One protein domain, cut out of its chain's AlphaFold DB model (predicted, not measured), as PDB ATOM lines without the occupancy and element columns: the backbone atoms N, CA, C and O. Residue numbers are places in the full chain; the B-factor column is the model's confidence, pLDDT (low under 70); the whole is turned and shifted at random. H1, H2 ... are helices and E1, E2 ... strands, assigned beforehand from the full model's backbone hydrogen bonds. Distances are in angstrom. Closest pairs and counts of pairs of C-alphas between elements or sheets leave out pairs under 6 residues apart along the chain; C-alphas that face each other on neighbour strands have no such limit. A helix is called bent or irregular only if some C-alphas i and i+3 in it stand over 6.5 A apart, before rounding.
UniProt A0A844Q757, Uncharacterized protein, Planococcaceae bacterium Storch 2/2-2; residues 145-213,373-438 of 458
ATOM      1  N   TYR A 145     155.085 173.305 210.815       88.00
ATOM      2  CA  TYR A 145     155.146 174.260 211.914       88.00
ATOM      3  C   TYR A 145     154.948 175.674 211.373       88.00
ATOM      4  O   TYR A 145     155.837 176.225 210.722       88.00
ATOM      5  N   VAL A 146     153.792 176.253 211.680       86.25
ATOM      6  CA  VAL A 146     153.496 177.669 211.454       86.25
ATOM      7  C   VAL A 146     153.439 178.343 212.826       86.25
ATOM      8  O   VAL A 146     152.674 177.891 213.683       86.25
ATOM      9  N   PRO A 147     154.269 179.368 213.094       89.12
ATOM     10  CA  PRO A 147     154.192 180.114 214.343       89.12
ATOM     11  C   PRO A 147     152.805 180.736 214.518       89.12
ATOM     12  O   PRO A 147     152.310 181.407 213.619       89.12
ATOM     13  N   VAL A 148     152.201 180.542 215.689       91.31
ATOM     14  CA  VAL A 148     150.975 181.252 216.072       91.31
ATOM     15  C   VAL A 148     151.366 182.662 216.493       91.31
ATOM     16  O   VAL A 148     152.021 182.822 217.523       91.31
ATOM     17  N   THR A 149     151.020 183.671 215.692       95.38
ATOM     18  CA  THR A 149     151.339 185.077 215.999       95.38
ATOM     19  C   THR A 149     150.117 185.899 216.394       95.38
ATOM     20  O   THR A 149     150.294 186.969 216.972       95.38
ATOM     21  N   ILE A 150     148.907 185.384 216.154       96.19
ATOM     22  CA  ILE A 150     147.644 185.975 216.610       96.19
ATOM     23  C   ILE A 150     146.843 184.984 217.461       96.19
ATOM     24  O   ILE A 150     146.985 183.768 217.326       96.19
ATOM     25  N   THR A 151     145.988 185.508 218.328       95.62
ATOM     26  CA  THR A 151     145.014 184.776 219.153       95.62
ATOM     27  C   THR A 151     143.744 184.423 218.371       95.62
ATOM     28  O   THR A 151     143.494 184.960 217.292       95.62
ATOM     29  N   ALA A 152     142.907 183.538 218.923       93.81
ATOM     30  CA  ALA A 152     141.618 183.186 218.323       93.81
ATOM     31  C   ALA A 152     140.663 184.392 218.263       93.81
ATOM     32  O   ALA A 152     139.914 184.555 217.301       93.81
ATOM     33  N   GLU A 153     140.702 185.265 219.270       95.56
ATOM     34  CA  GLU A 153     139.929 186.504 219.312       95.56
ATOM     35  C   GLU A 153     140.391 187.505 218.244       95.56
ATOM     36  O   GLU A 153     139.558 188.142 217.599       95.56
ATOM     37  N   GLU A 154     141.703 187.620 218.014       96.56
ATOM     38  CA  GLU A 154     142.254 188.438 216.927       96.56
ATOM     39  C   GLU A 154     141.893 187.858 215.554       96.56
ATOM     40  O   GLU A 154     141.442 188.601 214.684       96.56
ATOM     41  N   ALA A 155     141.997 186.536 215.371       95.62
ATOM     42  CA  ALA A 155     141.594 185.860 214.136       95.62
ATOM     43  C   ALA A 155     140.101 186.056 213.838       95.62
ATOM     44  O   ALA A 155     139.719 186.373 212.712       95.62
ATOM     45  N   LYS A 156     139.251 185.960 214.867       95.56
ATOM     46  CA  LYS A 156     137.822 186.273 214.785       95.56
ATOM     47  C   LYS A 156     137.573 187.721 214.360       95.56
ATOM     48  O   LYS A 156     136.730 187.964 213.497       95.56
ATOM     49  N   ALA A 157     138.291 188.681 214.941       96.50
ATOM     50  CA  ALA A 157     138.156 190.089 214.580       96.50
ATOM     51  C   ALA A 157     138.564 190.344 213.120       96.50
ATOM     52  O   ALA A 157     137.861 191.066 212.413       96.50
ATOM     53  N   ILE A 158     139.650 189.711 212.658       96.25
ATOM     54  CA  ILE A 158     140.089 189.746 211.256       96.25
ATOM     55  C   ILE A 158     139.003 189.158 210.350       96.25
ATOM     56  O   ILE A 158     138.585 189.823 209.406       96.25
ATOM     57  N   TYR A 159     138.475 187.976 210.686       95.31
ATOM     58  CA  TYR A 159     137.408 187.333 209.919       95.31
ATOM     59  C   TYR A 159     136.204 188.266 209.727       95.31
ATOM     60  O   TYR A 159     135.801 188.541 208.601       95.31
ATOM     61  N   VAL A 160     135.655 188.814 210.820       95.94
ATOM     62  CA  VAL A 160     134.487 189.715 210.765       95.94
ATOM     63  C   VAL A 160     134.798 190.999 209.996       95.94
ATOM     64  O   VAL A 160     133.941 191.515 209.272       95.94
ATOM     65  N   ALA A 161     136.010 191.536 210.151       95.69
ATOM     66  CA  ALA A 161     136.433 192.725 209.427       95.69
ATOM     67  C   ALA A 161     136.450 192.483 207.911       95.69
ATOM     68  O   ALA A 161     135.992 193.363 207.180       95.69
ATOM     69  N   SER A 162     136.879 191.296 207.476       94.12
ATOM     70  CA  SER A 162     136.962 190.887 206.070       94.12
ATOM     71  C   SER A 162     135.624 190.537 205.418       94.12
ATOM     72  O   SER A 162     135.537 190.601 204.201       94.12
ATOM     73  N   VAL A 163     134.578 190.201 206.182       93.75
ATOM     74  CA  VAL A 163     133.247 189.938 205.602       93.75
ATOM     75  C   VAL A 163     132.691 191.210 204.957       93.75
ATOM     76  O   VAL A 163     132.673 192.274 205.578       93.75
ATOM     77  N   GLU A 164     132.153 191.113 203.747       92.88
ATOM     78  CA  GLU A 164     131.520 192.230 203.036       92.88
ATOM     79  C   GLU A 164     130.075 191.881 202.658       92.88
ATOM     80  O   GLU A 164     129.829 191.380 201.562       92.88
ATOM     81  N   PRO A 165     129.093 192.147 203.545       94.38
ATOM     82  CA  PRO A 165     127.701 191.819 203.265       94.38
ATOM     83  C   PRO A 165     127.184 192.564 202.032       94.38
ATOM     84  O   PRO A 165     127.381 193.783 201.911       94.38
ATOM     85  N   LYS A 166     126.501 191.836 201.147       92.56
ATOM     86  CA  LYS A 166     125.927 192.359 199.902       92.56
ATOM     87  C   LYS A 166     124.413 192.243 199.919       92.56
ATOM     88  O   LYS A 166     123.866 191.197 200.256       92.56
ATOM     89  N   LEU A 167     123.739 193.324 199.534       93.50
ATOM     90  CA  LEU A 167     122.288 193.327 199.382       93.50
ATOM     91  C   LEU A 167     121.887 192.642 198.077       93.50
ATOM     92  O   LEU A 167     122.252 193.109 196.998       93.50
ATOM     93  N   GLN A 168     121.105 191.574 198.188       93.31
ATOM     94  CA  GLN A 168     120.568 190.834 197.047       93.31
ATOM     95  C   GLN A 168     119.269 190.114 197.409       93.31
ATOM     96  O   GLN A 168     118.953 189.944 198.585       93.31
ATOM     97  N   TYR A 169     118.519 189.692 196.394       94.00
ATOM     98  CA  TYR A 169     117.393 188.782 196.557       94.00
ATOM     99  C   TYR A 169     117.873 187.340 196.443       94.00
ATOM    100  O   TYR A 169     118.492 186.968 195.446       94.00
ATOM    101  N   ASP A 170     117.525 186.539 197.442       94.75
ATOM    102  CA  ASP A 170     117.786 185.103 197.487       94.75
ATOM    103  C   ASP A 170     116.517 184.321 197.801       94.75
ATOM    104  O   ASP A 170     115.565 184.853 198.377       94.75
ATOM    105  N   TYR A 171     116.528 183.043 197.432       93.56
ATOM    106  CA  TYR A 171     115.454 182.101 197.705       93.56
ATOM    107  C   TYR A 171     115.878 181.097 198.780       93.56
ATOM    108  O   TYR A 171     116.856 180.368 198.606       93.56
ATOM    109  N   PHE A 172     115.118 181.038 199.873       93.12
ATOM    110  CA  PHE A 172     115.412 180.167 201.014       93.12
ATOM    111  C   PHE A 172     114.347 179.083 201.150       93.12
ATOM    112  O   PHE A 172     113.287 179.271 201.757       93.12
ATOM    113  N   ASP A 173     114.623 177.923 200.563       93.38
ATOM    114  CA  ASP A 173     113.701 176.797 200.593       93.38
ATOM    115  C   ASP A 173     113.681 176.095 201.964       93.38
ATOM    116  O   ASP A 173     114.679 176.035 202.689       93.38
ATOM    117  N   ALA A 174     112.518 175.551 202.324       92.81
ATOM    118  CA  ALA A 174     112.293 174.906 203.619       92.81
ATOM    119  C   ALA A 174     113.058 173.582 203.796       92.81
ATOM    120  O   ALA A 174     113.158 173.082 204.921       92.81
ATOM    121  N   LYS A 175     113.554 172.995 202.697       88.94
ATOM    122  CA  LYS A 175     114.319 171.751 202.722       88.94
ATOM    123  C   LYS A 175     115.777 172.031 203.072       88.94
ATOM    124  O   LYS A 175     116.317 171.303 203.882       88.94
ATOM    125  N   THR A 176     116.394 173.071 202.526       87.50
ATOM    126  CA  THR A 176     117.820 173.370 202.727       87.50
ATOM    127  C   THR A 176     118.060 174.214 203.981       87.50
ATOM    128  O   THR A 176     118.972 173.940 204.762       87.50
ATOM    129  N   TYR A 177     117.234 175.237 204.218       91.44
ATOM    130  CA  TYR A 177     117.505 176.247 205.243       91.44
ATOM    131  C   TYR A 177     116.728 176.015 206.538       91.44
ATOM    132  O   TYR A 177     115.552 175.631 206.550       91.44
ATOM    133  N   VAL A 178     117.366 176.306 207.674       90.75
ATOM    134  CA  VAL A 178     116.685 176.327 208.973       90.75
ATOM    135  C   VAL A 178     115.682 177.478 208.984       90.75
ATOM    136  O   VAL A 178     116.058 178.646 208.965       90.75
ATOM    137  N   GLY A 179     114.391 177.140 209.020       91.19
ATOM    138  CA  GLY A 179     113.310 178.124 208.956       91.19
ATOM    139  C   GLY A 179     113.012 178.649 207.548       91.19
ATOM    140  O   GLY A 179     112.321 179.658 207.445       91.19
ATOM    141  N   GLY A 180     113.505 177.985 206.491       94.38
ATOM    142  CA  GLY A 180     113.173 178.310 205.098       94.38
ATOM    143  C   GLY A 180     111.662 178.392 204.868       94.38
ATOM    144  O   GLY A 180     110.904 177.543 205.345       94.38
ATOM    145  N   ASN A 181     111.225 179.422 204.147       94.31
ATOM    146  CA  ASN A 181     109.815 179.732 203.888       94.31
ATOM    147  C   ASN A 181     109.400 179.503 202.429       94.31
ATOM    148  O   ASN A 181     108.217 179.636 202.129       94.31
ATOM    149  N   ASN A 182     110.323 179.095 201.545       94.06
ATOM    150  CA  ASN A 182     110.078 178.971 200.102       94.06
ATOM    151  C   ASN A 182     109.670 180.307 199.458       94.06
ATOM    152  O   ASN A 182     108.827 180.341 198.560       94.06
ATOM    153  N   GLU A 183     110.256 181.412 199.921       93.00
ATOM    154  CA  GLU A 183     110.006 182.750 199.389       93.00
ATOM    155  C   GLU A 183     111.322 183.450 199.032       93.00
ATOM    156  O   GLU A 183     112.393 183.142 199.564       93.00
ATOM    157  N   TRP A 184     111.230 184.407 198.111       93.38
ATOM    158  CA  TRP A 184     112.334 185.308 197.801       93.38
ATOM    159  C   TRP A 184     112.392 186.420 198.832       93.38
ATOM    160  O   TRP A 184     111.375 187.049 199.114       93.38
ATOM    161  N   THR A 185     113.581 186.683 199.355       93.69
ATOM    162  CA  THR A 185     113.792 187.651 200.434       93.69
ATOM    163  C   THR A 185     114.953 188.568 200.081       93.69
ATOM    164  O   THR A 185     115.983 188.098 199.594       93.69
ATOM    165  N   LEU A 186     114.813 189.872 200.338       94.94
ATOM    166  CA  LEU A 186     115.950 190.791 200.305       94.94
ATOM    167  C   LEU A 186     116.841 190.531 201.525       94.94
ATOM    168  O   LEU A 186     116.405 190.643 202.673       94.94
ATOM    169  N   VAL A 187     118.106 190.208 201.286       95.69
ATOM    170  CA  VAL A 187     119.045 189.801 202.332       95.69
ATOM    171  C   VAL A 187     120.374 190.532 202.244       95.69
ATOM    172  O   VAL A 187     120.774 191.014 201.192       95.69
ATOM    173  N   GLN A 188     121.073 190.571 203.373       95.81
ATOM    174  CA  GLN A 188     122.503 190.826 203.474       95.81
ATOM    175  C   GLN A 188     123.241 189.492 203.336       95.81
ATOM    176  O   GLN A 188     123.460 188.783 204.323       95.81
ATOM    177  N   HIS A 189     123.569 189.129 202.103       94.44
ATOM    178  CA  HIS A 189     124.265 187.894 201.777       94.44
ATOM    179  C   HIS A 189     125.738 187.986 202.175       94.44
ATOM    180  O   HIS A 189     126.397 188.994 201.914       94.44
ATOM    181  N   VAL A 190     126.253 186.941 202.823       93.19
ATOM    182  CA  VAL A 190     127.621 186.912 203.359       93.19
ATOM    183  C   VAL A 190     128.463 185.760 202.819       93.19
ATOM    184  O   VAL A 190     129.677 185.924 202.793       93.19
ATOM    185  N   LEU A 191     127.872 184.659 202.335       88.00
ATOM    186  CA  LEU A 191     128.600 183.429 201.969       88.00
ATOM    187  C   LEU A 191     129.792 183.670 201.022       88.00
ATOM    188  O   LEU A 191     130.899 183.234 201.311       88.00
ATOM    189  N   TRP A 192     129.596 184.420 199.933       82.12
ATOM    190  CA  TRP A 192     130.658 184.694 198.946       82.12
ATOM    191  C   TRP A 192     131.696 185.723 199.415       82.12
ATOM    192  O   TRP A 192     132.786 185.805 198.862       82.12
ATOM    193  N   SER A 193     131.368 186.484 200.458       84.25
ATOM    194  CA  SER A 193     132.244 187.508 201.040       84.25
ATOM    195  C   SER A 193     132.995 187.029 202.284       84.25
ATOM    196  O   SER A 193     133.795 187.773 202.850       84.25
ATOM    197  N   GLN A 194     132.692 185.826 202.770       86.94
ATOM    198  CA  GLN A 194     133.347 185.268 203.942       86.94
ATOM    199  C   GLN A 194     134.766 184.810 203.589       86.94
ATOM    200  O   GLN A 194     134.984 184.222 202.526       86.94
ATOM    201  N   PRO A 195     135.742 185.028 204.485       90.00
ATOM    202  CA  PRO A 195     137.013 184.333 204.402       90.00
ATOM    203  C   PRO A 195     136.821 182.818 204.395       90.00
ATOM    204  O   PRO A 195     136.053 182.282 205.194       90.00
ATOM    205  N   LEU A 196     137.566 182.139 203.531       87.25
ATOM    206  CA  LEU A 196     137.705 180.685 203.542       87.25
ATOM    207  C   LEU A 196     138.596 180.236 204.704       87.25
ATOM    208  O   LEU A 196     138.327 179.220 205.335       87.25
ATOM    209  N   GLU A 197     139.646 181.009 204.993       87.75
ATOM    210  CA  GLU A 197     140.612 180.719 206.053       87.75
ATOM    211  C   GLU A 197     141.148 182.021 206.661       87.75
ATOM    212  O   GLU A 197     141.342 183.021 205.961       87.75
ATOM    213  N   VAL A 198     141.433 181.982 207.965       91.62
ATOM    214  CA  VAL A 198     142.332 182.934 208.623       91.62
ATOM    215  C   VAL A 198     143.555 182.171 209.131       91.62
ATOM    216  O   VAL A 198     143.460 181.330 210.030       91.62
ATOM    217  N   GLY A 199     144.713 182.466 208.548       91.69
ATOM    218  CA  GLY A 199     145.984 181.867 208.923       91.69
ATOM    219  C   GLY A 199     146.409 182.256 210.340       91.69
ATOM    220  O   GLY A 199     145.967 183.256 210.911       91.69
ATOM    221  N   LEU A 200     147.329 181.481 210.919       93.31
ATOM    222  CA  LEU A 200     147.857 181.737 212.269       93.31
ATOM    223  C   LEU A 200     148.680 183.028 212.385       93.31
ATOM    224  O   LEU A 200     149.033 183.432 213.497       93.31
ATOM    225  N   ASP A 201     149.004 183.634 211.245       92.88
ATOM    226  CA  ASP A 201     149.685 184.913 211.109       92.88
ATOM    227  C   ASP A 201     148.753 186.087 210.770       92.88
ATOM    228  O   ASP A 201     149.213 187.218 210.614       92.88
ATOM    229  N   GLY A 202     147.445 185.828 210.674       92.38
ATOM    230  CA  GLY A 202     146.436 186.808 210.283       92.38
ATOM    231  C   GLY A 202     146.285 187.000 208.780       92.38
ATOM    232  O   GLY A 202     145.529 187.879 208.365       92.38
ATOM    233  N   THR A 203     146.963 186.195 207.956       92.75
ATOM    234  CA  THR A 203     146.658 186.134 206.524       92.75
ATOM    235  C   THR A 203     145.222 185.657 206.308       92.75
ATOM    236  O   THR A 203     144.715 184.816 207.044       92.75
ATOM    237  N   VAL A 204     144.546 186.226 205.312       91.81
ATOM    238  CA  VAL A 204     143.152 185.900 204.991       91.81
ATOM    239  C   VAL A 204     143.117 185.297 203.600       91.81
ATOM    240  O   VAL A 204     143.597 185.913 202.649       91.81
ATOM    241  N   THR A 205     142.544 184.104 203.477       90.25
ATOM    242  CA  THR A 205     142.251 183.490 202.180       90.25
ATOM    243  C   THR A 205     140.780 183.709 201.861       90.25
ATOM    244  O   THR A 205     139.900 183.337 202.632       90.25
ATOM    245  N   THR A 206     140.510 184.329 200.720       87.56
ATOM    246  CA  THR A 206     139.176 184.554 200.149       87.56
ATOM    247  C   THR A 206     139.070 183.861 198.789       87.56
ATOM    248  O   THR A 206     140.082 183.430 198.229       87.56
ATOM    249  N   TYR A 207     137.865 183.786 198.221       83.81
ATOM    250  CA  TYR A 207     137.676 183.335 196.837       83.81
ATOM    251  C   TYR A 207     138.563 184.112 195.848       83.81
ATOM    252  O   TYR A 207     139.261 183.500 195.041       83.81
ATOM    253  N   GLU A 208     138.652 185.435 196.000       83.56
ATOM    254  CA  GLU A 208     139.491 186.296 195.157       83.56
ATOM    255  C   GLU A 208     140.978 185.916 195.239       83.56
ATOM    256  O   GLU A 208     141.648 185.808 194.215       83.56
ATOM    257  N   THR A 209     141.499 185.608 196.436       85.94
ATOM    258  CA  THR A 209     142.901 185.163 196.583       85.94
ATOM    259  C   THR A 209     143.187 183.810 195.924       85.94
ATOM    260  O   THR A 209     144.344 183.500 195.649       85.94
ATOM    261  N   LEU A 210     142.148 183.014 195.649       83.69
ATOM    262  CA  LEU A 210     142.237 181.771 194.879       83.69
ATOM    263  C   LEU A 210     142.023 181.992 193.370       83.69
ATOM    264  O   LEU A 210     141.921 181.021 192.621       83.69
ATOM    265  N   GLY A 211     141.941 183.247 192.919       82.06
ATOM    266  CA  GLY A 211     141.639 183.605 191.533       82.06
ATOM    267  C   GLY A 211     140.174 183.393 191.149       82.06
ATOM    268  O   GLY A 211     139.853 183.366 189.963       82.06
ATOM    269  N   ILE A 212     139.286 183.212 192.132       78.31
ATOM    270  CA  ILE A 212     137.840 183.133 191.924       78.31
ATOM    271  C   ILE A 212     137.292 184.541 192.138       78.31
ATOM    272  O   ILE A 212     136.993 184.955 193.258       78.31
ATOM    273  N   GLU A 213     137.219 185.296 191.050       73.31
ATOM    274  CA  GLU A 213     136.629 186.630 191.050       73.31
ATOM    275  C   GLU A 213     135.100 186.532 191.000       73.31
ATOM    276  O   GLU A 213     134.536 185.678 190.311       73.31
ATOM    277  N   SER A 373     112.353 199.071 202.847       78.31
ATOM    278  CA  SER A 373     112.859 199.382 204.192       78.31
ATOM    279  C   SER A 373     113.928 198.401 204.675       78.31
ATOM    280  O   SER A 373     113.655 197.515 205.483       78.31
ATOM    281  N   ILE A 374     115.167 198.606 204.233       87.00
ATOM    282  CA  ILE A 374     116.341 197.920 204.788       87.00
ATOM    283  C   ILE A 374     116.585 198.430 206.215       87.00
ATOM    284  O   ILE A 374     116.799 199.625 206.427       87.00
ATOM    285  N   GLN A 375     116.575 197.536 207.204       91.12
ATOM    286  CA  GLN A 375     116.851 197.866 208.612       91.12
ATOM    287  C   GLN A 375     118.161 197.262 209.127       91.12
ATOM    288  O   GLN A 375     118.738 197.765 210.105       91.12
ATOM    289  N   TRP A 376     118.635 196.195 208.486       93.25
ATOM    290  CA  TRP A 376     119.885 195.521 208.799       93.25
ATOM    291  C   TRP A 376     121.010 196.012 207.896       93.25
ATOM    292  O   TRP A 376     121.118 195.671 206.721       93.25
ATOM    293  N   THR A 377     121.847 196.875 208.468       93.06
ATOM    294  CA  THR A 377     123.026 197.438 207.807       93.06
ATOM    295  C   THR A 377     124.219 196.491 207.923       93.06
ATOM    296  O   THR A 377     124.275 195.669 208.839       93.06
ATOM    297  N   ASN A 378     125.234 196.683 207.078       93.44
ATOM    298  CA  ASN A 378     126.481 195.907 207.126       93.44
ATOM    299  C   ASN A 378     127.121 195.922 208.522       93.44
ATOM    300  O   ASN A 378     127.678 194.921 208.960       93.44
ATOM    301  N   ARG A 379     126.992 197.035 209.257       95.62
ATOM    302  CA  ARG A 379     127.453 197.130 210.647       95.62
ATOM    303  C   ARG A 379     126.712 196.158 211.568       95.62
ATOM    304  O   ARG A 379     127.368 195.410 212.274       95.62
ATOM    305  N   LYS A 380     125.374 196.130 211.532       96.69
ATOM    306  CA  LYS A 380     124.577 195.204 212.360       96.69
ATOM    307  C   LYS A 380     124.882 193.742 212.036       96.69
ATOM    308  O   LYS A 380     124.965 192.925 212.943       96.69
ATOM    309  N   VAL A 381     125.092 193.433 210.755       95.88
ATOM    310  CA  VAL A 381     125.507 192.096 210.306       95.88
ATOM    311  C   VAL A 381     126.860 191.713 210.907       95.88
ATOM    312  O   VAL A 381     126.981 190.637 211.484       95.88
ATOM    313  N   LYS A 382     127.863 192.599 210.832       96.38
ATOM    314  CA  LYS A 382     129.188 192.368 211.433       96.38
ATOM    315  C   LYS A 382     129.133 192.243 212.954       96.38
ATOM    316  O   LYS A 382     129.782 191.358 213.502       96.38
ATOM    317  N   ASP A 383     128.336 193.073 213.623       96.62
ATOM    318  CA  ASP A 383     128.140 193.000 215.073       96.62
ATOM    319  C   ASP A 383     127.521 191.637 215.463       96.62
ATOM    320  O   ASP A 383     128.060 190.943 216.323       96.62
ATOM    321  N   SER A 384     126.474 191.189 214.752       95.38
ATOM    322  CA  SER A 384     125.846 189.871 214.959       95.38
ATOM    323  C   SER A 384     126.809 188.712 214.688       95.38
ATOM    324  O   SER A 384     126.903 187.780 215.487       95.38
ATOM    325  N   LEU A 385     127.576 188.776 213.592       94.06
ATOM    326  CA  LEU A 385     128.623 187.799 213.282       94.06
ATOM    327  C   LEU A 385     129.635 187.703 214.421       94.06
ATOM    328  O   LEU A 385     129.924 186.606 214.894       94.06
ATOM    329  N   ASN A 386     130.130 188.841 214.907       94.88
ATOM    330  CA  ASN A 386     131.083 188.881 216.006       94.88
ATOM    331  C   ASN A 386     130.519 188.290 217.308       94.88
ATOM    332  O   ASN A 386     131.276 187.785 218.128       94.88
ATOM    333  N   GLU A 387     129.211 188.304 217.527       94.38
ATOM    334  CA  GLU A 387     128.610 187.649 218.693       94.38
ATOM    335  C   GLU A 387     128.439 186.135 218.503       94.38
ATOM    336  O   GLU A 387     128.534 185.378 219.470       94.38
ATOM    337  N   GLN A 388     128.209 185.686 217.269       92.69
ATOM    338  CA  GLN A 388     127.724 184.332 216.982       92.69
ATOM    339  C   GLN A 388     128.799 183.370 216.473       92.69
ATOM    340  O   GLN A 388     128.647 182.163 216.662       92.69
ATOM    341  N   ILE A 389     129.872 183.864 215.851       91.81
ATOM    342  CA  ILE A 389     130.945 182.991 215.362       91.81
ATOM    343  C   ILE A 389     131.910 182.596 216.478       91.81
ATOM    344  O   ILE A 389     132.225 183.384 217.376       91.81
ATOM    345  N   ASN A 390     132.432 181.383 216.371       90.06
ATOM    346  CA  ASN A 390     133.489 180.852 217.215       90.06
ATOM    347  C   ASN A 390     134.706 180.548 216.354       90.06
ATOM    348  O   ASN A 390     134.578 179.998 215.266       90.06
ATOM    349  N   CYS A 391     135.881 180.895 216.860       90.38
ATOM    350  CA  CYS A 391     137.145 180.653 216.189       90.38
ATOM    351  C   CYS A 391     137.927 179.627 217.008       90.38
ATOM    352  O   CYS A 391     138.169 179.839 218.199       90.38
ATOM    353  N   THR A 392     138.263 178.487 216.407       89.44
ATOM    354  CA  THR A 392     138.957 177.395 217.099       89.44
ATOM    355  C   THR A 392     140.176 176.953 216.316       89.44
ATOM    356  O   THR A 392     140.147 176.874 215.094       89.44
ATOM    357  N   LEU A 393     141.259 176.654 217.027       89.94
ATOM    358  CA  LEU A 393     142.467 176.128 216.410       89.94
ATOM    359  C   LEU A 393     142.237 174.665 216.015       89.94
ATOM    360  O   LEU A 393     141.915 173.840 216.874       89.94
ATOM    361  N   ARG A 394     142.419 174.339 214.737       90.56
ATOM    362  CA  ARG A 394     142.284 172.974 214.212       90.56
ATOM    363  C   ARG A 394     143.436 172.641 213.279       90.56
ATOM    364  O   ARG A 394     144.123 173.527 212.778       90.56
ATOM    365  N   TYR A 395     143.659 171.350 213.077       91.56
ATOM    366  CA  TYR A 395     144.518 170.880 212.002       91.56
ATOM    367  C   TYR A 395     143.690 170.671 210.743       91.56
ATOM    368  O   TYR A 395     142.599 170.107 210.812       91.56
ATOM    369  N   VAL A 396     144.243 171.055 209.600       90.50
ATOM    370  CA  VAL A 396     143.723 170.668 208.288       90.50
ATOM    371  C   VAL A 396     144.798 169.972 207.479       90.50
ATOM    372  O   VAL A 396     145.994 170.188 207.692       90.50
ATOM    373  N   LEU A 397     144.351 169.104 206.577       92.00
ATOM    374  CA  LEU A 397     145.210 168.506 205.572       92.00
ATOM    375  C   LEU A 397     145.529 169.572 204.517       92.00
ATOM    376  O   LEU A 397     144.627 169.988 203.797       92.00
ATOM    377  N   ASP A 398     146.788 169.997 204.448       90.62
ATOM    378  CA  ASP A 398     147.276 170.955 203.448       90.62
ATOM    379  C   ASP A 398     147.523 170.223 202.121       90.62
ATOM    380  O   ASP A 398     146.875 170.473 201.107       90.62
ATOM    381  N   GLU A 399     148.389 169.206 202.159       92.38
ATOM    382  CA  GLU A 399     148.743 168.409 200.987       92.38
ATOM    383  C   GLU A 399     149.173 166.978 201.342       92.38
ATOM    384  O   GLU A 399     149.442 166.639 202.499       92.38
ATOM    385  N   ILE A 400     149.258 166.132 200.312       90.56
ATOM    386  CA  ILE A 400     150.066 164.912 200.342       90.56
ATOM    387  C   ILE A 400     151.361 165.234 199.594       90.56
ATOM    388  O   ILE A 400     151.307 165.501 198.393       90.56
ATOM    389  N   ASP A 401     152.501 165.235 200.286       91.81
ATOM    390  CA  ASP A 401     153.783 165.592 199.671       91.81
ATOM    391  C   ASP A 401     154.281 164.517 198.681       91.81
ATOM    392  O   ASP A 401     153.766 163.399 198.619       91.81
ATOM    393  N   GLU A 402     155.330 164.833 197.920       87.69
ATOM    394  CA  GLU A 402     155.940 163.925 196.928       87.69
ATOM    395  C   GLU A 402     156.445 162.595 197.520       87.69
ATOM    396  O   GLU A 402     156.745 161.651 196.792       87.69
ATOM    397  N   ARG A 403     156.580 162.511 198.848       88.38
ATOM    398  CA  ARG A 403     157.007 161.307 199.572       88.38
ATOM    399  C   ARG A 403     155.821 160.545 200.166       88.38
ATOM    400  O   ARG A 403     156.036 159.583 200.906       88.38
ATOM    401  N   GLY A 404     154.594 160.976 199.876       88.94
ATOM    402  CA  GLY A 404     153.358 160.374 200.355       88.94
ATOM    403  C   GLY A 404     153.013 160.715 201.806       88.94
ATOM    404  O   GLY A 404     152.208 160.000 202.406       88.94
ATOM    405  N   TYR A 405     153.610 161.755 202.401       93.19
ATOM    406  CA  TYR A 405     153.229 162.211 203.739       93.19
ATOM    407  C   TYR A 405     152.016 163.127 203.653       93.19
ATOM    408  O   TYR A 405     152.013 164.089 202.895       93.19
ATOM    409  N   ALA A 406     151.027 162.882 204.506       94.06
ATOM    410  CA  ALA A 406     149.976 163.849 204.763       94.06
ATOM    411  C   ALA A 406     150.532 164.982 205.629       94.06
ATOM    412  O   ALA A 406     150.894 164.768 206.795       94.06
ATOM    413  N   VAL A 407     150.625 166.172 205.041       95.44
ATOM    414  CA  VAL A 407     151.111 167.383 205.693       95.44
ATOM    415  C   VAL A 407     149.928 168.103 206.322       95.44
ATOM    416  O   VAL A 407     149.013 168.544 205.633       95.44
ATOM    417  N   TYR A 408     149.950 168.212 207.648       94.88
ATOM    418  CA  TYR A 408     148.935 168.931 208.408       94.88
ATOM    419  C   TYR A 408     149.463 170.278 208.881       94.88
ATOM    420  O   TYR A 408     150.541 170.354 209.482       94.88
ATOM    421  N   VAL A 409     148.663 171.318 208.679       92.31
ATOM    422  CA  VAL A 409     148.919 172.672 209.174       92.31
ATOM    423  C   VAL A 409     147.860 173.054 210.202       92.31
ATOM    424  O   VAL A 409     146.717 172.600 210.133       92.31
ATOM    425  N   LYS A 410     148.257 173.833 211.213       91.88
ATOM    426  CA  LYS A 410     147.307 174.438 212.152       91.88
ATOM    427  C   LYS A 410     146.706 175.681 211.509       91.88
ATOM    428  O   LYS A 410     147.450 176.484 210.955       91.88
ATOM    429  N   GLN A 411     145.406 175.872 211.665       90.44
ATOM    430  CA  GLN A 411     144.712 177.081 211.234       90.44
ATOM    431  C   GLN A 411     143.560 177.418 212.176       90.44
ATOM    432  O   GLN A 411     143.143 176.591 212.998       90.44
ATOM    433  N   TYR A 412     143.045 178.636 212.047       91.62
ATOM    434  CA  TYR A 412     141.822 179.037 212.715       91.62
ATOM    435  C   TYR A 412     140.609 178.634 211.879       91.62
ATOM    436  O   TYR A 412     140.402 179.135 210.779       91.62
ATOM    437  N   ASP A 413     139.802 177.730 212.425       87.56
ATOM    438  CA  ASP A 413     138.514 177.340 211.866       87.56
ATOM    439  C   ASP A 413     137.403 178.200 212.476       87.56
ATOM    440  O   ASP A 413     137.324 178.345 213.706       87.56
ATOM    441  N   VAL A 414     136.564 178.783 211.622       86.50
ATOM    442  CA  VAL A 414     135.494 179.703 212.014       86.50
ATOM    443  C   VAL A 414     134.149 179.022 211.801       86.50
ATOM    444  O   VAL A 414     133.717 178.809 210.675       86.50
ATOM    445  N   GLY A 415     133.469 178.707 212.900       85.12
ATOM    446  CA  GLY A 415     132.126 178.128 212.885       85.12
ATOM    447  C   GLY A 415     131.067 179.143 213.301       85.12
ATOM    448  O   GLY A 415     131.312 179.974 214.179       85.12
ATOM    449  N   TYR A 416     129.871 179.065 212.717       85.44
ATOM    450  CA  TYR A 416     128.732 179.884 213.127       85.44
ATOM    451  C   TYR A 416     127.878 179.165 214.181       85.44
ATOM    452  O   TYR A 416     127.357 178.075 213.960       85.44
ATOM    453  N   GLY A 417     127.687 179.797 215.341       82.81
ATOM    454  CA  GLY A 417     126.881 179.249 216.427       82.81
ATOM    455  C   GLY A 417     127.559 178.104 217.192       82.81
ATOM    456  O   GLY A 417     128.782 177.989 217.255       82.81
ATOM    457  N   LYS A 418     126.739 177.282 217.864       66.31
ATOM    458  CA  LYS A 418     127.193 176.139 218.688       66.31
ATOM    459  C   LYS A 418     127.214 174.803 217.937       66.31
ATOM    460  O   LYS A 418     127.677 173.815 218.498       66.31
ATOM    461  N   LYS A 419     126.649 174.764 216.731       61.31
ATOM    462  CA  LYS A 419     126.551 173.584 215.863       61.31
ATOM    463  C   LYS A 419     127.344 173.840 214.582       61.31
ATOM    464  O   LYS A 419     127.707 174.981 214.318       61.31
ATOM    465  N   GLU A 420     127.575 172.797 213.793       72.25
ATOM    466  CA  GLU A 420     128.096 172.895 212.424       72.25
ATOM    467  C   GLU A 420     127.038 173.545 211.516       72.25
ATOM    468  O   GLU A 420     126.366 172.888 210.732       72.25
ATOM    469  N   MET A 421     126.803 174.843 211.692       84.62
ATOM    470  CA  MET A 421     125.919 175.624 210.834       84.62
ATOM    471  C   MET A 421     126.754 176.460 209.880       84.62
ATOM    472  O   MET A 421     127.769 177.036 210.278       84.62
ATOM    473  N   ASN A 422     126.279 176.579 208.644       87.75
ATOM    474  CA  ASN A 422     126.828 177.514 207.677       87.75
ATOM    475  C   ASN A 422     125.880 178.705 207.520       87.75
ATOM    476  O   ASN A 422     124.712 178.528 207.172       87.75
ATOM    477  N   LEU A 423     126.361 179.913 207.806       92.44
ATOM    478  CA  LEU A 423     125.579 181.137 207.667       92.44
ATOM    479  C   LEU A 423     125.721 181.685 206.253       92.44
ATOM    480  O   LEU A 423     126.806 182.103 205.853       92.44
ATOM    481  N   HIS A 424     124.602 181.771 205.541       93.75
ATOM    482  CA  HIS A 424     124.590 182.268 204.170       93.75
ATOM    483  C   HIS A 424     124.223 183.751 204.098       93.75
ATOM    484  O   HIS A 424     124.852 184.507 203.355       93.75
ATOM    485  N   ALA A 425     123.231 184.189 204.880       96.12
ATOM    486  CA  ALA A 425     122.721 185.555 204.814       96.12
ATOM    487  C   ALA A 425     121.978 185.986 206.088       96.12
ATOM    488  O   ALA A 425     121.651 185.162 206.940       96.12
ATOM    489  N   TYR A 426     121.661 187.277 206.184       96.44
ATOM    490  CA  TYR A 426     120.683 187.818 207.133       96.44
ATOM    491  C   TYR A 426     119.541 188.492 206.381       96.44
ATOM    492  O   TYR A 426     119.790 189.255 205.453       96.44
ATOM    493  N   ASP A 427     118.304 188.276 206.810       95.62
ATOM    494  CA  ASP A 427     117.153 189.049 206.342       95.62
ATOM    495  C   ASP A 427     117.405 190.562 206.512       95.62
ATOM    496  O   ASP A 427     117.757 191.031 207.600       95.62
ATOM    497  N   ALA A 428     117.256 191.338 205.434       95.12
ATOM    498  CA  ALA A 428     117.600 192.759 205.429       95.12
ATOM    499  C   ALA A 428     116.628 193.626 206.255       95.12
ATOM    500  O   ALA A 428     116.965 194.761 206.620       95.12
ATOM    501  N   LEU A 429     115.434 193.118 206.563       93.44
ATOM    502  CA  LEU A 429     114.411 193.779 207.366       93.44
ATOM    503  C   LEU A 429     114.487 193.341 208.833       93.44
ATOM    504  O   LEU A 429     114.556 194.179 209.731       93.44
ATOM    505  N   THR A 430     114.470 192.039 209.091       94.00
ATOM    506  CA  THR A 430     114.325 191.473 210.439       94.00
ATOM    507  C   THR A 430     115.660 191.133 211.085       94.00
ATOM    508  O   THR A 430     115.784 191.230 212.309       94.00
ATOM    509  N   GLY A 431     116.667 190.780 210.281       94.44
ATOM    510  CA  GLY A 431     117.935 190.241 210.766       94.44
ATOM    511  C   GLY A 431     117.927 188.776 211.113       94.44
ATOM    512  O   GLY A 431     118.850 188.306 211.775       94.44
ATOM    513  N   GLN A 432     116.869 188.063 210.749       95.12
ATOM    514  CA  GLN A 432     116.846 186.626 210.910       95.12
ATOM    515  C   GLN A 432     117.993 186.006 210.091       95.12
ATOM    516  O   GLN A 432     118.113 186.312 208.902       95.12
ATOM    517  N   PRO A 433     118.854 185.170 210.697       95.38
ATOM    518  CA  PRO A 433     119.920 184.508 209.964       95.38
ATOM    519  C   PRO A 433     119.354 183.359 209.125       95.38
ATOM    520  O   PRO A 433     118.573 182.540 209.612       95.38
ATOM    521  N   TRP A 434     119.800 183.279 207.877       95.31
ATOM    522  CA  TRP A 434     119.563 182.157 206.981       95.31
ATOM    523  C   TRP A 434     120.762 181.220 207.039       95.31
ATOM    524  O   TRP A 434     121.844 181.532 206.531       95.31
ATOM    525  N   VAL A 435     120.573 180.083 207.708       93.25
ATOM    526  CA  VAL A 435     121.626 179.096 207.966       93.25
ATOM    527  C   VAL A 435     121.258 177.732 207.399       93.25
ATOM    528  O   VAL A 435     120.089 177.338 207.415       93.25
ATOM    529  N   VAL A 436     122.269 177.002 206.943       89.38
ATOM    530  CA  VAL A 436     122.175 175.577 206.615       89.38
ATOM    531  C   VAL A 436     122.681 174.793 207.820       89.38
ATOM    532  O   VAL A 436     123.774 175.061 208.321       89.38
ATOM    533  N   ASP A 437     121.872 173.856 208.317       85.38
ATOM    534  CA  ASP A 437     122.306 172.930 209.365       85.38
ATOM    535  C   ASP A 437     123.080 171.793 208.698       85.38
ATOM    536  O   ASP A 437     122.481 170.935 208.056       85.38
ATOM    537  N   LEU A 438     124.410 171.799 208.826       77.69
ATOM    538  CA  LEU A 438     125.252 170.761 208.227       77.69
ATOM    539  C   LEU A 438     125.169 169.433 208.995       77.69
ATOM    540  O   LEU A 438     125.744 168.443 208.556       77.69
TER     541      LEU A 438
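AT A GLANCE: This is residues 145 to 213 and 373 to 438 of the 458 residues of an uncharacterized protein of Planococcaceae bacterium Storch 2/2-2 (UniProt A0A844Q757). A strongly twisted sheet, E1 E2 E5 E6, makes one end of an elongated domain, and a long bent hairpin, E3 and E4, reaches from beside it to the other end. Two helices lie side by side and run opposite ways: H2 packs on the four-stranded sheet, and H1 packs on the hairpin with its residues 152 to 160. The printed part has 135 residues, with two named helices and six named strands in the order H1 E1 E2 H2 E3 E4 E5 E6; the class is mixed, helices and strands. The larger sheet has the order E1 - E2 - E5 - E6, and both sheets are antiparallel. The whole is only just compact, close to loose, with a radius of gyration of the C-alphas of 16.5 A and spans of 55 by 31 by 29 A.

HOW THE PARTS SIT: H1, residues 152 to 162, and H2, residues 378 to 388, touch at a shallow tilt of 24 degrees, opposite ways; their closest C-alphas, those of Val 160 and Lys 382, are 6.0 A apart. In both helices every O i to N i+4 pair is within hydrogen-bond range. E1, residues 166 to 172, and E2, residues 183 to 189, form a hairpin, with N 187 and O 168 at 2.8 A. E2 and E5, residues 421 to 427, are antiparallel neighbours, with N 188 and O 426 at 2.8 A. E5 and E6, residues 433 to 437, form a hairpin, with N 434 and O 425 at 2.8 A. H2 is on this sheet, at a height over the sheet of 10.4 A, and lies over E5. On the local plane it runs slantwise to E5 at 30.1 degrees, but only just. E3, residues 389 to 400, and E4, residues 406 to 416, form a hairpin, with N 390 and O 415 at 2.8 A and N 407 and O 399 at 2.8 A. The closest C-alphas of H1 and E3, those of Ala 152 and Cys 391, are 5.6 A apart. E3 and E5 are apart.

IN THESE COORDINATES: H1 begins at C-alpha 152, (141.618, 183.186, 218.323), and measures 15.2 A; H2 measures 15.3 A. E1 measures 16.1 A, E2 15.3 A and E5 16.7 A. E3 measures 30.3 A and bends by 61 degrees at residue 392; E4 measures 27.9 A and bends by 65 degrees at residue 410. E6, 11.8 A long, ends at C-alpha 437, (122.306, 172.930, 209.365).

THE WHOLE: The two C-alphas farthest apart, those of Ser 373 and Arg 403, are 58.5 A apart. Residues 214 to 372 are not printed, and C-alphas 213 and 373 are 30.0 A apart across this cut. Of the links that are printed whole, none is long. Residues 190 to 213 hold no named element, but residues 197 to 198 pair with 204 to 205, antiparallel. Residues 418 to 419 are under pLDDT 70.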